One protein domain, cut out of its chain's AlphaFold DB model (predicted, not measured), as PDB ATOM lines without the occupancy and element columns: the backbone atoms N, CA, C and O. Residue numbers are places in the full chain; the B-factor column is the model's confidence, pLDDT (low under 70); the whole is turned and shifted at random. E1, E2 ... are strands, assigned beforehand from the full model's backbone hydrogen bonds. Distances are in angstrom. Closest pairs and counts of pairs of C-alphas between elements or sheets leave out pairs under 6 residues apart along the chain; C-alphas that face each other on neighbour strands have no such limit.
ATOM      1  N   LEU A  31      10.029   1.563  41.476       50.44
ATOM      2  CA  LEU A  31      11.137   1.620  42.425       50.44
ATOM      3  C   LEU A  31      10.560   1.696  43.838       50.44
ATOM      4  O   LEU A  31       9.753   2.577  44.127       50.44
ATOM      5  N   ALA A  32      11.008   0.812  44.722       55.81
ATOM      6  CA  ALA A  32      10.687   0.875  46.144       55.81
ATOM      7  C   ALA A  32      11.964   1.101  46.956       55.81
ATOM      8  O   ALA A  32      12.890   0.292  46.882       55.81
ATOM      9  N   GLU A  33      12.004   2.190  47.726       66.00
ATOM     10  CA  GLU A  33      13.122   2.510  48.616       66.00
ATOM     11  C   GLU A  33      13.327   1.431  49.675       66.00
ATOM     12  O   GLU A  33      12.381   0.911  50.274       66.00
ATOM     13  N   VAL A  34      14.592   1.120  49.936       65.31
ATOM     14  CA  VAL A  34      14.988   0.168  50.967       65.31
ATOM     15  C   VAL A  34      15.508   0.955  52.162       65.31
ATOM     16  O   VAL A  34      16.583   1.540  52.117       65.31
ATOM     17  N   SER A  35      14.757   0.938  53.266       41.97
ATOM     18  CA  SER A  35      15.049   1.744  54.465       41.97
ATOM     19  C   SER A  35      16.362   1.376  55.188       41.97
ATOM     20  O   SER A  35      16.703   2.012  56.183       41.97
ATOM     21  N   SER A  36      17.057   0.314  54.775       44.66
ATOM     22  CA  SER A  36      18.302  -0.167  55.397       44.66
ATOM     23  C   SER A  36      19.059  -1.125  54.469       44.66
ATOM     24  O   SER A  36      19.192  -2.315  54.750       44.66
ATOM     25  N   ALA A  37      19.529  -0.626  53.326       42.12
ATOM     26  CA  ALA A  37      20.432  -1.411  52.490       42.12
ATOM     27  C   ALA A  37      21.843  -1.469  53.106       42.12
ATOM     28  O   ALA A  37      22.315  -0.469  53.655       42.12
ATOM     29  N   PRO A  38      22.518  -2.632  53.066       43.97
ATOM     30  CA  PRO A  38      23.909  -2.732  53.480       43.97
ATOM     31  C   PRO A  38      24.791  -1.889  52.549       43.97
ATOM     32  O   PRO A  38      24.590  -1.896  51.339       43.97
ATOM     33  N   SER A  39      25.780  -1.182  53.108       46.94
ATOM     34  CA  SER A  39      26.738  -0.400  52.320       46.94
ATOM     35  C   SER A  39      27.477  -1.311  51.345       46.94
ATOM     36  O   SER A  39      28.250  -2.178  51.758       46.94
ATOM     37  N   GLN A  40      27.239  -1.122  50.052       52.53
ATOM     38  CA  GLN A  40      27.863  -1.930  49.020       52.53
ATOM     39  C   GLN A  40      29.264  -1.413  48.728       52.53
ATOM     40  O   GLN A  40      29.483  -0.503  47.935       52.53
ATOM     41  N   VAL A  41      30.235  -2.014  49.411       43.09
ATOM     42  CA  VAL A  41      31.655  -1.855  49.113       43.09
ATOM     43  C   VAL A  41      32.238  -3.244  48.874       43.09
ATOM     44  O   VAL A  41      32.131  -4.117  49.730       43.09
ATOM     45  N   ALA A  42      32.902  -3.390  47.725       36.94
ATOM     46  CA  ALA A  42      33.780  -4.494  47.320       36.94
ATOM     47  C   ALA A  42      33.131  -5.716  46.642       36.94
ATOM     48  O   ALA A  42      32.918  -6.760  47.254       36.94
ATOM     49  N   ASN A  43      32.903  -5.602  45.328       30.98
ATOM     50  CA  ASN A  43      33.534  -6.441  44.289       30.98
ATOM     51  C   ASN A  43      32.690  -6.388  43.012       30.98
ATOM     52  O   ASN A  43      31.767  -7.178  42.839       30.98
ATOM     53  N   ALA A  44      33.019  -5.474  42.103       36.25
ATOM     54  CA  ALA A  44      32.343  -5.373  40.819       36.25
ATOM     55  C   ALA A  44      33.270  -5.785  39.678       36.25
ATOM     56  O   ALA A  44      34.338  -5.210  39.483       36.25
ATOM     57  N   THR A  45      32.843  -6.798  38.931       32.22
ATOM     58  CA  THR A  45      33.489  -7.238  37.695       32.22
ATOM     59  C   THR A  45      33.000  -6.356  36.545       32.22
ATOM     60  O   THR A  45      31.809  -6.355  36.239       32.22
ATOM     61  N   ILE A  46      33.920  -5.611  35.928       31.86
ATOM     62  CA  ILE A  46      33.685  -4.724  34.775       31.86
ATOM     63  C   ILE A  46      33.380  -5.577  33.533       31.86
ATOM     64  O   ILE A  46      34.097  -6.547  33.277       31.86
ATOM     65  N   LEU A  47      32.343  -5.236  32.757       36.94
ATOM     66  CA  LEU A  47      32.021  -5.932  31.506       36.94
ATOM     67  C   LEU A  47      31.766  -4.957  30.347       36.94
ATOM     68  O   LEU A  47      30.990  -4.013  30.471       36.94
ATOM     69  N   ASP A  48      32.454  -5.251  29.244       29.33
ATOM     70  CA  ASP A  48      32.562  -4.517  27.980       29.33
ATOM     71  C   ASP A  48      31.267  -4.546  27.135       29.33
ATOM     72  O   ASP A  48      30.404  -5.416  27.257       29.33
ATOM     73  N   THR A  49      31.170  -3.550  26.266       33.94
ATOM     74  CA  THR A  49      30.005  -2.842  25.744       33.94
ATOM     75  C   THR A  49      29.580  -3.378  24.375       33.94
ATOM     76  O   THR A  49      30.411  -3.579  23.492       33.94
ATOM     77  N   SER A  50      28.273  -3.494  24.114       28.23
ATOM     78  CA  SER A  50      27.758  -3.410  22.737       28.23
ATOM     79  C   SER A  50      26.395  -2.708  22.691       28.23
ATOM     80  O   SER A  50      25.475  -3.028  23.438       28.23
ATOM     81  N   VAL A  51      26.343  -1.676  21.846       36.53
ATOM     82  CA  VAL A  51      25.403  -0.543  21.810       36.53
ATOM     83  C   VAL A  51      24.240  -0.791  20.845       36.53
ATOM     84  O   VAL A  51      24.460  -1.332  19.763       36.53
ATOM     85  N   SER A  52      23.038  -0.290  21.161       28.23
ATOM     86  CA  SER A  52      22.043   0.213  20.186       28.23
ATOM     87  C   SER A  52      20.988   1.105  20.869       28.23
ATOM     88  O   SER A  52      20.702   0.943  22.050       28.23
ATOM     89  N   ALA A  53      20.474   2.092  20.130       29.53
ATOM     90  CA  ALA A  53      19.974   3.378  20.631       29.53
ATOM     91  C   ALA A  53      18.435   3.591  20.566       29.53
ATOM     92  O   ALA A  53      17.731   2.819  19.918       29.53
ATOM     93  N   ILE A  54      18.001   4.754  21.103       35.62
ATOM     94  CA  ILE A  54      16.921   5.681  20.649       35.62
ATOM     95  C   ILE A  54      15.755   5.961  21.648       35.62
ATOM     96  O   ILE A  54      14.818   5.184  21.779       35.62
ATOM     97  N   SER A  55      15.831   7.170  22.235       32.75
ATOM     98  CA  SER A  55      14.844   8.268  22.438       32.75
ATOM     99  C   SER A  55      13.455   8.068  23.080       32.75
ATOM    100  O   SER A  55      12.571   7.449  22.491       32.75
ATOM    101  N   GLY A  56      13.180   8.849  24.145       30.64
ATOM    102  CA  GLY A  56      11.815   9.317  24.442       30.64
ATOM    103  C   GLY A  56      11.523   9.900  25.837       30.64
ATOM    104  O   GLY A  56      10.945   9.207  26.661       30.64
ATOM    105  N   SER A  57      11.771  11.206  26.000       34.53
ATOM    106  CA  SER A  57      10.970  12.196  26.757       34.53
ATOM    107  C   SER A  57      10.852  12.126  28.296       34.53
ATOM    108  O   SER A  57       9.874  11.615  28.830       34.53
ATOM    109  N   GLY A  58      11.732  12.882  28.969       35.59
ATOM    110  CA  GLY A  58      11.354  14.033  29.806       35.59
ATOM    111  C   GLY A  58      10.819  13.766  31.217       35.59
ATOM    112  O   GLY A  58       9.621  13.570  31.389       35.59
ATOM    113  N   PRO A  77      33.911   9.762  40.937       72.06
ATOM    114  CA  PRO A  77      33.571   8.443  40.436       72.06
ATOM    115  C   PRO A  77      32.243   8.023  41.065       72.06
ATOM    116  O   PRO A  77      32.131   7.868  42.285       72.06
ATOM    117  N   ALA A  78      31.224   7.902  40.225       80.81
ATOM    118  CA  ALA A  78      29.910   7.427  40.609       80.81
ATOM    119  C   ALA A  78      29.681   6.065  39.969       80.81
ATOM    120  O   ALA A  78      30.028   5.848  38.812       80.81
ATOM    121  N   TYR A  79      29.082   5.154  40.724       86.69
ATOM    122  CA  TYR A  79      28.892   3.779  40.285       86.69
ATOM    123  C   TYR A  79      27.428   3.384  40.405       86.69
ATOM    124  O   TYR A  79      26.820   3.560  41.458       86.69
ATOM    125  N   LEU A  80      26.871   2.795  39.351       88.50
ATOM    126  CA  LEU A  80      25.582   2.115  39.413       88.50
ATOM    127  C   LEU A  80      25.808   0.649  39.768       88.50
ATOM    128  O   LEU A  80      26.343  -0.112  38.969       88.50
ATOM    129  N   TYR A  81      25.347   0.242  40.939       89.31
ATOM    130  CA  TYR A  81      25.256  -1.150  41.343       89.31
ATOM    131  C   TYR A  81      23.908  -1.720  40.914       89.31
ATOM    132  O   TYR A  81      22.860  -1.157  41.221       89.31
ATOM    133  N   VAL A  82      23.930  -2.866  40.240       89.69
ATOM    134  CA  VAL A  82      22.735  -3.650  39.913       89.69
ATOM    135  C   VAL A  82      22.881  -5.044  40.503       89.69
ATOM    136  O   VAL A  82      23.914  -5.686  40.331       89.69
ATOM    137  N   CYS A  83      21.864  -5.523  41.208       89.38
ATOM    138  CA  CYS A  83      21.925  -6.760  41.981       89.38
ATOM    139  C   CYS A  83      20.835  -7.732  41.553       89.38
ATOM    140  O   CYS A  83      19.676  -7.344  41.412       89.38
ATOM    141  N   SER A  84      21.165  -9.018  41.418       89.81
ATOM    142  CA  SER A  84      20.155 -10.047  41.120       89.81
ATOM    143  C   SER A  84      19.278 -10.384  42.331       89.81
ATOM    144  O   SER A  84      18.246 -11.030  42.175       89.81
ATOM    145  N   GLY A  85      19.689  -9.983  43.538       83.56
ATOM    146  CA  GLY A  85      18.886 -10.061  44.758       83.56
ATOM    147  C   GLY A  85      18.076  -8.790  45.018       83.56
ATOM    148  O   GLY A  85      18.330  -7.741  44.429       83.56
ATOM    149  N   LEU A  86      17.111  -8.879  45.932       82.00
ATOM    150  CA  LEU A  86      16.441  -7.708  46.501       82.00
ATOM    151  C   LEU A  86      17.349  -7.024  47.539       82.00
ATOM    152  O   LEU A  86      18.263  -7.642  48.092       82.00
ATOM    153  N   ASN A  87      17.041  -5.767  47.844       83.38
ATOM    154  CA  ASN A  87      17.627  -4.957  48.911       83.38
ATOM    155  C   ASN A  87      19.133  -4.693  48.780       83.38
ATOM    156  O   ASN A  87      19.799  -4.510  49.796       83.38
ATOM    157  N   CYS A  88      19.670  -4.716  47.558       84.50
ATOM    158  CA  CYS A  88      21.090  -4.507  47.275       84.50
ATOM    159  C   CYS A  88      22.008  -5.412  48.118       84.50
ATOM    160  O   CYS A  88      23.078  -5.006  48.549       84.50
ATOM    161  N   GLY A  89      21.551  -6.634  48.427       73.25
ATOM    162  CA  GLY A  89      22.191  -7.468  49.447       73.25
ATOM    163  C   GLY A  89      23.259  -8.435  48.935       73.25
ATOM    164  O   GLY A  89      24.176  -8.767  49.678       73.25
ATOM    165  N   THR A  90      23.132  -8.949  47.704       76.50
ATOM    166  CA  THR A  90      24.079  -9.928  47.133       76.50
ATOM    167  C   THR A  90      24.082  -9.911  45.601       76.50
ATOM    168  O   THR A  90      23.085  -9.550  44.972       76.50
ATOM    169  N   SER A  91      25.184 -10.399  45.014       83.06
ATOM    170  CA  SER A  91      25.356 -10.626  43.566       83.06
ATOM    171  C   SER A  91      25.170  -9.360  42.732       83.06
ATOM    172  O   SER A  91      24.312  -9.296  41.847       83.06
ATOM    173  N   CYS A  92      25.966  -8.347  43.062       86.25
ATOM    174  CA  CYS A  92      25.882  -7.029  42.460       86.25
ATOM    175  C   CYS A  92      27.029  -6.780  41.485       86.25
ATOM    176  O   CYS A  92      28.174  -7.140  41.747       86.25
ATOM    177  N   PHE A  93      26.707  -6.139  40.371       86.56
ATOM    178  CA  PHE A  93      27.660  -5.656  39.383       86.56
ATOM    179  C   PHE A  93      27.656  -4.137  39.434       86.56
ATOM    180  O   PHE A  93      26.580  -3.544  39.442       86.56
ATOM    181  N   ALA A  94      28.835  -3.520  39.477       84.38
ATOM    182  CA  ALA A  94      28.956  -2.072  39.375       84.38
ATOM    183  C   ALA A  94      29.316  -1.662  37.952       84.38
ATOM    184  O   ALA A  94      30.161  -2.283  37.303       84.38
ATOM    185  N   TYR A  95      28.687  -0.582  37.522       84.12
ATOM    186  CA  TYR A  95      28.939   0.115  36.278       84.12
ATOM    187  C   TYR A  95      29.477   1.494  36.620       84.12
ATOM    188  O   TYR A  95      28.845   2.223  37.385       84.12
ATOM    189  N   ASP A  96      30.641   1.829  36.077       84.00
ATOM    190  CA  ASP A  96      31.192   3.174  36.187       84.00
ATOM    191  C   ASP A  96      30.329   4.143  35.369       84.00
ATOM    192  O   ASP A  96      30.006   3.864  34.211       84.00
ATOM    193  N   LEU A  97      29.906   5.241  35.993       81.19
ATOM    194  CA  LEU A  97      29.075   6.269  35.374       81.19
ATOM    195  C   LEU A  97      29.897   7.431  34.798       81.19
ATOM    196  O   LEU A  97      29.327   8.270  34.101       81.19
ATOM    197  N   SER A  98      31.202   7.503  35.071       73.31
ATOM    198  CA  SER A  98      32.065   8.618  34.666       73.31
ATOM    199  C   SER A  98      32.312   8.680  33.155       73.31
ATOM    200  O   SER A  98      32.410   9.777  32.609       73.31
ATOM    201  N   ASP A  99      32.328   7.531  32.476       68.94
ATOM    202  CA  ASP A  99      32.616   7.417  31.034       68.94
ATOM    203  C   ASP A  99      31.379   7.073  30.184       68.94
ATOM    204  O   ASP A  99      31.490   6.657  29.024       68.94
ATOM    205  N   LEU A 100      30.172   7.212  30.741       73.44
ATOM    206  CA  LEU A 100      28.956   6.872  30.010       73.44
ATOM    207  C   LEU A 100      28.505   7.997  29.083       73.44
ATOM    208  O   LEU A 100      28.456   9.174  29.434       73.44
ATOM    209  N   TYR A 101      28.088   7.593  27.890       70.81
ATOM    210  CA  TYR A 101      27.473   8.469  26.912       70.81
ATOM    211  C   TYR A 101      25.976   8.572  27.190       70.81
ATOM    212  O   TYR A 101      25.296   7.569  27.433       70.81
ATOM    213  N   THR A 102      25.429   9.780  27.089       67.81
ATOM    214  CA  THR A 102      23.986   9.965  27.228       67.81
ATOM    215  C   THR A 102      23.190   9.287  26.136       67.81
ATOM    216  O   THR A 102      23.652   9.106  25.009       67.81
ATOM    217  N   VAL A 103      21.963   8.900  26.494       65.19
ATOM    218  CA  VAL A 103      20.984   8.261  25.598       65.19
ATOM    219  C   VAL A 103      21.493   6.930  25.012       65.19
ATOM    220  O   VAL A 103      20.883   6.351  24.111       65.19
ATOM    221  N   THR A 104      22.600   6.401  25.541       77.25
ATOM    222  CA  THR A 104      23.092   5.066  25.215       77.25
ATOM    223  C   THR A 104      22.449   4.072  26.162       77.25
ATOM    224  O   THR A 104      22.469   4.244  27.379       77.25
ATOM    225  N   CYS A 105      21.856   3.034  25.586       85.12
ATOM    226  CA  CYS A 105      21.299   1.947  26.360       85.12
ATOM    227  C   CYS A 105      22.367   0.896  26.632       85.12
ATOM    228  O   CYS A 105      22.917   0.293  25.708       85.12
ATOM    229  N   TYR A 106      22.631   0.677  27.910       85.69
ATOM    230  CA  TYR A 106      23.606  -0.278  28.394       85.69
ATOM    231  C   TYR A 106      22.881  -1.526  28.880       85.69
ATOM    232  O   TYR A 106      22.022  -1.464  29.761       85.69
ATOM    233  N   ALA A 107      23.218  -2.671  28.290       86.56
ATOM    234  CA  ALA A 107      22.747  -3.960  28.770       86.56
ATOM    235  C   ALA A 107      23.498  -4.345  30.047       86.56
ATOM    236  O   ALA A 107      24.723  -4.221  30.123       86.56
ATOM    237  N   THR A 108      22.772  -4.842  31.045       83.62
ATOM    238  CA  THR A 108      23.395  -5.379  32.253       83.62
ATOM    239  C   THR A 108      23.803  -6.836  32.051       83.62
ATOM    240  O   THR A 108      23.201  -7.575  31.275       83.62
ATOM    241  N   ALA A 109      24.816  -7.284  32.795       78.94
ATOM    242  CA  ALA A 109      25.291  -8.669  32.760       78.94
ATOM    243  C   ALA A 109      24.269  -9.656  33.356       78.94
ATOM    244  O   ALA A 109      24.355 -10.863  33.137       78.94
ATOM    245  N   ILE A 110      23.308  -9.137  34.123       82.44
ATOM    246  CA  ILE A 110      22.302  -9.900  34.857       82.44
ATOM    247  C   ILE A 110      20.921  -9.255  34.753       82.44
ATOM    248  O   ILE A 110      20.806  -8.049  34.536       82.44
ATOM    249  N   LEU A 111      19.880 -10.054  34.995       89.62
ATOM    250  CA  LEU A 111      18.581  -9.531  35.414       89.62
ATOM    251  C   LEU A 111      18.695  -9.070  36.867       89.62
ATOM    252  O   LEU A 111      19.041  -9.870  37.739       89.62
ATOM    253  N   TYR A 112      18.413  -7.798  37.124       88.56
ATOM    254  CA  TYR A 112      18.547  -7.207  38.448       88.56
ATOM    255  C   TYR A 112      17.187  -6.913  39.080       88.56
ATOM    256  O   TYR A 112      16.243  -6.487  38.417       88.56
ATOM    257  N   LEU A 113      17.100  -7.171  40.381       87.62
ATOM    258  CA  LEU A 113      15.932  -6.955  41.236       87.62
ATOM    259  C   LEU A 113      16.132  -5.792  42.210       87.62
ATOM    260  O   LEU A 113      15.165  -5.332  42.815       87.62
ATOM    261  N   SER A 114      17.355  -5.281  42.340       85.38
ATOM    262  CA  SER A 114      17.621  -4.031  43.045       85.38
ATOM    263  C   SER A 114      18.784  -3.266  42.431       85.38
ATOM    264  O   SER A 114      19.615  -3.845  41.724       85.38
ATOM    265  N   VAL A 115      18.797  -1.956  42.664       88.75
ATOM    266  CA  VAL A 115      19.804  -1.028  42.158       88.75
ATOM    267  C   VAL A 115      20.176   0.009  43.207       88.75
ATOM    268  O   VAL A 115      19.356   0.372  44.049       88.75
ATOM    269  N   GLU A 116      21.391   0.526  43.115       88.19
ATOM    270  CA  GLU A 116      21.882   1.622  43.942       88.19
ATOM    271  C   GLU A 116      22.892   2.436  43.141       88.19
ATOM    272  O   GLU A 116      23.783   1.878  42.505       88.19
ATOM    273  N   VAL A 117      22.775   3.759  43.177       88.19
ATOM    274  CA  VAL A 117      23.808   4.644  42.631       88.19
ATOM    275  C   VAL A 117      24.662   5.123  43.784       88.19
ATOM    276  O   VAL A 117      24.183   5.898  44.600       88.19
ATOM    277  N   VAL A 118      25.916   4.697  43.854       84.31
ATOM    278  CA  VAL A 118      26.852   5.137  44.890       84.31
ATOM    279  C   VAL A 118      27.644   6.326  44.367       84.31
ATOM    280  O   VAL A 118      28.363   6.216  43.373       84.31
ATOM    281  N   GLN A 119      27.526   7.457  45.057       83.94
ATOM    282  CA  GLN A 119      28.278   8.674  44.775       83.94
ATOM    283  C   GLN A 119      28.919   9.157  46.086       83.94
ATOM    284  O   GLN A 119      28.210   9.675  46.951       83.94
ATOM    285  N   PRO A 120      30.245   8.984  46.269       77.81
ATOM    286  CA  PRO A 120      30.909   9.151  47.567       77.81
ATOM    287  C   PRO A 120      30.700  10.505  48.251       77.81
ATOM    288  O   PRO A 120      30.706  10.577  49.477       77.81
ATOM    289  N   SER A 121      30.518  11.573  47.474       75.25
ATOM    290  CA  SER A 121      30.363  12.932  48.007       75.25
ATOM    291  C   SER A 121      28.931  13.285  48.394       75.25
ATOM    292  O   SER A 121      28.722  14.271  49.089       75.25
ATOM    293  N   ASN A 122      27.948  12.475  47.991       74.69
ATOM    294  CA  ASN A 122      26.524  12.703  48.241       74.69
ATOM    295  C   ASN A 122      25.986  14.065  47.738       74.69
ATOM    296  O   ASN A 122      24.924  14.512  48.166       74.69
ATOM    297  N   ASP A 123      26.707  14.704  46.817       74.81
ATOM    298  CA  ASP A 123      26.340  15.962  46.158       74.81
ATOM    299  C   ASP A 123      25.327  15.757  45.011       74.81
ATOM    300  O   ASP A 123      24.828  16.720  44.432       74.81
ATOM    301  N   GLY A 124      25.008  14.501  44.683       74.19
ATOM    302  CA  GLY A 124      24.148  14.132  43.562       74.19
ATOM    303  C   GLY A 124      24.927  13.925  42.263       74.19
ATOM    304  O   GLY A 124      26.157  13.851  42.253       74.19
ATOM    305  N   LEU A 125      24.195  13.786  41.158       80.19
ATOM    306  CA  LEU A 125      24.766  13.609  39.824       80.19
ATOM    307  C   LEU A 125      24.331  14.742  38.890       80.19
ATOM    308  O   LEU A 125      23.192  15.201  38.980       80.19
ATOM    309  N   PRO A 126      25.197  15.165  37.951       79.31
ATOM    310  CA  PRO A 126      24.832  16.143  36.928       79.31
ATOM    311  C   PRO A 126      23.908  15.566  35.835       79.31
ATOM    312  O   PRO A 126      23.525  16.288  34.918       79.31
ATOM    313  N   PHE A 127      23.556  14.278  35.913       82.12
ATOM    314  CA  PHE A 127      22.684  13.550  34.989       82.12
ATOM    315  C   PHE A 127      21.751  12.602  35.749       82.12
ATOM    316  O   PHE A 127      22.053  12.161  36.859       82.12
ATOM    317  N   GLY A 128      20.630  12.251  35.124       83.88
ATOM    318  CA  GLY A 128      19.712  11.228  35.607       83.88
ATOM    319  C   GLY A 128      20.162   9.827  35.204       83.88
ATOM    320  O   GLY A 128      20.597   9.609  34.072       83.88
ATOM    321  N   VAL A 129      20.024   8.867  36.120       86.81
ATOM    322  CA  VAL A 129      20.267   7.440  35.864       86.81
ATOM    323  C   VAL A 129      18.929   6.718  35.803       86.81
ATOM    324  O   VAL A 129      18.161   6.741  36.765       86.81
ATOM    325  N   TYR A 130      18.653   6.061  34.684       88.38
ATOM    326  CA  TYR A 130      17.393   5.377  34.426       88.38
ATOM    327  C   TYR A 130      17.616   3.877  34.343       88.38
ATOM    328  O   TYR A 130      18.497   3.410  33.624       88.38
ATOM    329  N   VAL A 131      16.788   3.111  35.048       87.44
ATOM    330  CA  VAL A 131      16.888   1.651  35.125       87.44
ATOM    331  C   VAL A 131      15.580   0.989  34.719       87.44
ATOM    332  O   VAL A 131      14.498   1.431  35.096       87.44
ATOM    333  N   GLY A 132      15.662  -0.108  33.973       86.38
ATOM    334  CA  GLY A 132      14.490  -0.904  33.635       86.38
ATOM    335  C   GLY A 132      14.787  -1.992  32.617       86.38
ATOM    336  O   GLY A 132      15.801  -2.687  32.701       86.38
ATOM    337  N   THR A 133      13.883  -2.173  31.662       83.75
ATOM    338  CA  THR A 133      13.953  -3.257  30.681       83.75
ATOM    339  C   THR A 133      13.853  -2.692  29.273       83.75
ATOM    340  O   THR A 133      13.010  -1.839  29.006       83.75
ATOM    341  N   ASN A 134      14.665  -3.206  28.348       80.06
ATOM    342  CA  ASN A 134      14.672  -2.773  26.945       80.06
ATOM    343  C   ASN A 134      14.841  -1.253  26.780       80.06
ATOM    344  O   ASN A 134      14.192  -0.655  25.926       80.06
ATOM    345  N   CYS A 135      15.678  -0.629  27.613       81.50
ATOM    346  CA  CYS A 135      15.940   0.814  27.593       81.50
ATOM    347  C   CYS A 135      14.724   1.679  27.959       81.50
ATOM    348  O   CYS A 135      14.755   2.893  27.792       81.50
ATOM    349  N   TYR A 136      13.663   1.067  28.485       79.56
ATOM    350  CA  TYR A 136      12.557   1.754  29.128       79.56
ATOM    351  C   TYR A 136      12.712   1.582  30.623       79.56
ATOM    352  O   TYR A 136      12.764   0.460  31.135       79.56
ATOM    353  N   GLY A 137      12.809   2.700  31.322       80.19
ATOM    354  CA  GLY A 137      13.160   2.678  32.722       80.19
ATOM    355  C   GLY A 137      12.569   3.825  33.498       80.19
ATOM    356  O   GLY A 137      11.948   4.740  32.964       80.19
ATOM    357  N   VAL A 138      12.786   3.725  34.793       81.00
ATOM    358  CA  VAL A 138      12.452   4.740  35.773       81.00
ATOM    359  C   VAL A 138      13.723   5.384  36.280       81.00
ATOM    360  O   VAL A 138      14.763   4.735  36.407       81.00
ATOM    361  N   LEU A 139      13.615   6.679  36.539       85.12
ATOM    362  CA  LEU A 139      14.684   7.481  37.097       85.12
ATOM    363  C   LEU A 139      14.959   7.060  38.541       85.12
ATOM    364  O   LEU A 139      14.030   6.975  39.343       85.12
ATOM    365  N   ILE A 140      16.231   6.863  38.879       84.38
ATOM    366  CA  ILE A 140      16.677   6.722  40.264       84.38
ATOM    367  C   ILE A 140      16.659   8.118  40.913       84.38
ATOM    368  O   ILE A 140      17.369   9.004  40.434       84.38
ATOM    369  N   PRO A 141      15.857   8.345  41.972       79.19
ATOM    370  CA  PRO A 141      15.643   9.693  42.488       79.19
ATOM    371  C   PRO A 141      16.791  10.207  43.361       79.19
ATOM    372  O   PRO A 141      17.098  11.395  43.304       79.19
ATOM    373  N   TYR A 142      17.438   9.335  44.140       79.44
ATOM    374  CA  TYR A 142      18.511   9.725  45.054       79.44
ATOM    375  C   TYR A 142      19.737   8.822  44.915       79.44
ATOM    376  O   TYR A 142      19.629   7.610  44.720       79.44
ATOM    377  N   VAL A 143      20.918   9.430  45.045       82.25
ATOM    378  CA  VAL A 143      22.188   8.711  45.198       82.25
ATOM    379  C   VAL A 143      22.297   8.111  46.605       82.25
ATOM    380  O   VAL A 143      21.584   8.511  47.525       82.25
ATOM    381  N   ASN A 144      23.183   7.132  46.765       83.56
ATOM    382  CA  ASN A 144      23.450   6.372  47.989       83.56
ATOM    383  C   ASN A 144      22.182   5.782  48.629       83.56
ATOM    384  O   ASN A 144      22.092   5.631  49.846       83.56
ATOM    385  N   THR A 145      21.181   5.491  47.796       81.44
ATOM    386  CA  THR A 145      19.906   4.903  48.196       81.44
ATOM    387  C   THR A 145      19.654   3.670  47.345       81.44
ATOM    388  O   THR A 145      19.745   3.709  46.116       81.44
ATOM    389  N   CYS A 146      19.342   2.561  48.009       87.25
ATOM    390  CA  CYS A 146      18.993   1.321  47.340       87.25
ATOM    391  C   CYS A 146      17.499   1.277  47.027       87.25
ATOM    392  O   CYS A 146      16.655   1.574  47.880       87.25
ATOM    393  N   TYR A 147      17.186   0.803  45.829       83.31
ATOM    394  CA  TYR A 147      15.829   0.601  45.360       83.31
ATOM    395  C   TYR A 147      15.629  -0.831  44.892       83.31
ATOM    396  O   TYR A 147      16.431  -1.369  44.130       83.31
ATOM    397  N   ASN A 148      14.516  -1.439  45.287       85.81
ATOM    398  CA  ASN A 148      14.015  -2.637  44.628       85.81
ATOM    399  C   ASN A 148      13.308  -2.246  43.336       85.81
ATOM    400  O   ASN A 148      12.559  -1.271  43.322       85.81
ATOM    401  N   ILE A 149      13.516  -3.028  42.280       81.75
ATOM    402  CA  ILE A 149      12.889  -2.816  40.981       81.75
ATOM    403  C   ILE A 149      11.931  -3.965  40.665       81.75
ATOM    404  O   ILE A 149      12.259  -5.144  40.822       81.75
ATOM    405  N   ASN A 150      10.722  -3.625  40.227       80.62
ATOM    406  CA  ASN A 150       9.744  -4.598  39.755       80.62
ATOM    407  C   ASN A 150       9.048  -4.067  38.495       80.62
ATOM    408  O   ASN A 150       8.446  -2.997  38.557       80.62
ATOM    409  N   PRO A 151       9.049  -4.807  37.370       84.94
ATOM    410  CA  PRO A 151       9.780  -6.057  37.110       84.94
ATOM    411  C   PRO A 151      11.302  -5.939  37.221       84.94
ATOM    412  O   PRO A 151      11.841  -4.839  37.236       84.94
ATOM    413  N   ALA A 152      11.976  -7.094  37.238       85.50
ATOM    414  CA  ALA A 152      13.427  -7.161  37.101       85.50
ATOM    415  C   ALA A 152      13.892  -6.414  35.841       85.50
ATOM    416  O   ALA A 152      13.351  -6.635  34.751       85.50
ATOM    417  N   GLY A 153      14.900  -5.563  35.993       86.31
ATOM    418  CA  GLY A 153      15.512  -4.844  34.884       86.31
ATOM    419  C   GLY A 153      16.633  -5.644  34.222       86.31
ATOM    420  O   GLY A 153      17.169  -6.587  34.803       86.31
ATOM    421  N   ASN A 154      16.983  -5.272  32.992       89.00
ATOM    422  CA  ASN A 154      18.141  -5.798  32.257       89.00
ATOM    423  C   ASN A 154      18.929  -4.719  31.494       89.00
ATOM    424  O   ASN A 154      19.845  -5.042  30.737       89.00
ATOM    425  N   THR A 155      18.546  -3.450  31.633       89.44
ATOM    426  CA  THR A 155      19.142  -2.339  30.890       89.44
ATOM    427  C   THR A 155      19.066  -1.048  31.687       89.44
ATOM    428  O   THR A 155      18.065  -0.798  32.358       89.44
ATOM    429  N   PHE A 156      20.050  -0.177  31.516       88.75
ATOM    430  CA  PHE A 156      20.034   1.174  32.067       88.75
ATOM    431  C   PHE A 156      20.544   2.192  31.044       88.75
ATOM    432  O   PHE A 156      21.145   1.828  30.033       88.75
ATOM    433  N   PHE A 157      20.288   3.470  31.292       86.12
ATOM    434  CA  PHE A 157      20.820   4.573  30.497       86.12
ATOM    435  C   PHE A 157      20.970   5.828  31.355       86.12
ATOM    436  O   PHE A 157      20.396   5.922  32.442       86.12
ATOM    437  N   VAL A 158      21.746   6.792  30.861       86.06
ATOM    438  CA  VAL A 158      21.918   8.102  31.497       86.06
ATOM    439  C   VAL A 158      21.417   9.216  30.580       86.06
ATOM    440  O   VAL A 158      21.537   9.126  29.354       86.06
ATOM    441  N   GLU A 159      20.847  10.263  31.163       80.00
ATOM    442  CA  GLU A 159      20.322  11.426  30.440       80.00
ATOM    443  C   GLU A 159      20.715  12.717  31.170       80.00
ATOM    444  O   GLU A 159      20.551  12.820  32.386       80.00
ATOM    445  N   PHE A 160      21.255  13.696  30.438       74.56
ATOM    446  CA  PHE A 160      21.492  15.038  30.973       74.56
ATOM    447  C   PHE A 160      20.175  15.830  30.931       74.56
ATOM    448  O   PHE A 160      19.433  15.681  29.957       74.56
TER     449      PHE A 160
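AT A GLANCE: This is residues 31 to 58 and 77 to 160 of the 161 residues of an uncharacterized protein of Grifola frondosa (UniProt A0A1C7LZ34). This is one strongly twisted sheet of seven strands folded over on itself at sharp bends in its two long strands, E4 and E7, with its two halves partly face to face and a long strand-free stretch, residues 34 to 58, wrapping round the outside. One half holds E3, E2, the later part of E4, the first part of E7 and E1; the other holds the first part of E4, the later part of E7, E5 and E6. The printed part has 112 residues, with no named helix and strands E1 to E7 in number order along the chain; the sheet is branched, its neighbour pairs antiparallel, and the class is all strand, though under half of the residues are in named elements. The whole is compact, with a radius of gyration of the C-alphas of 12.6 A and spans of 35 by 28 by 25 A.

HOW THE PARTS SIT: Start at E7, residues 146 to 159, the strand with three neighbours, which bends by 119 degrees at residue 150. On one side of it find E1, residues 31 to 33, beside residues 147 to 149, with N 32 and O 148 3.0 A apart, and E5, residues 128 to 133, beside residues 153 to 159, with N 130 and O 157 2.8 A apart. On the other side is E4, residues 106 to 118, which bends by 121 degrees at residue 112; N 106 and O 156 are 2.8 A apart, and N 147 and O 115 also 2.8 A. On the side of E4 opposite to E7, beside residues 112 to 118 of E4, look for its antiparallel neighbour E2, residues 79 to 83, with N 81 and O 116 2.8 A apart. E2 forms a hairpin with the edge strand E3, residues 92 to 96, where N 80 and O 95 are 2.8 A apart. E5 forms a hairpin with the edge strand E6, residues 136 to 139, where N 131 and O 138 are 2.9 A apart. E2 and E5 are only just apart, their closest C-alphas being 8.3 A from each other.

IN THESE COORDINATES: Find C-alpha 31 at (11.137, 1.620, 42.425), where E1 begins; it is 6.6 A long. E2 measures 12.7 A, E3 13.1 A, E5 16.3 A and E6 10.0 A. E4 runs 17.7 A from C-alpha 106 at (23.606, -0.278, 28.394). E7 covers 19.7 A and ends with C-alpha 159 at (20.322, 11.426, 30.440).

THE WHOLE: The farthest C-alphas, those of Ser 36 and Ser 52, are 35.4 A apart. Residues 59 to 76 are not printed, and C-alphas 58 and 77 stand 25.3 A apart across this cut. Of the links printed whole, E5 to E6 is tight and the others are short. The model's pLDDT is under 70 at residues 31 to 58, 99 and 102 to 103.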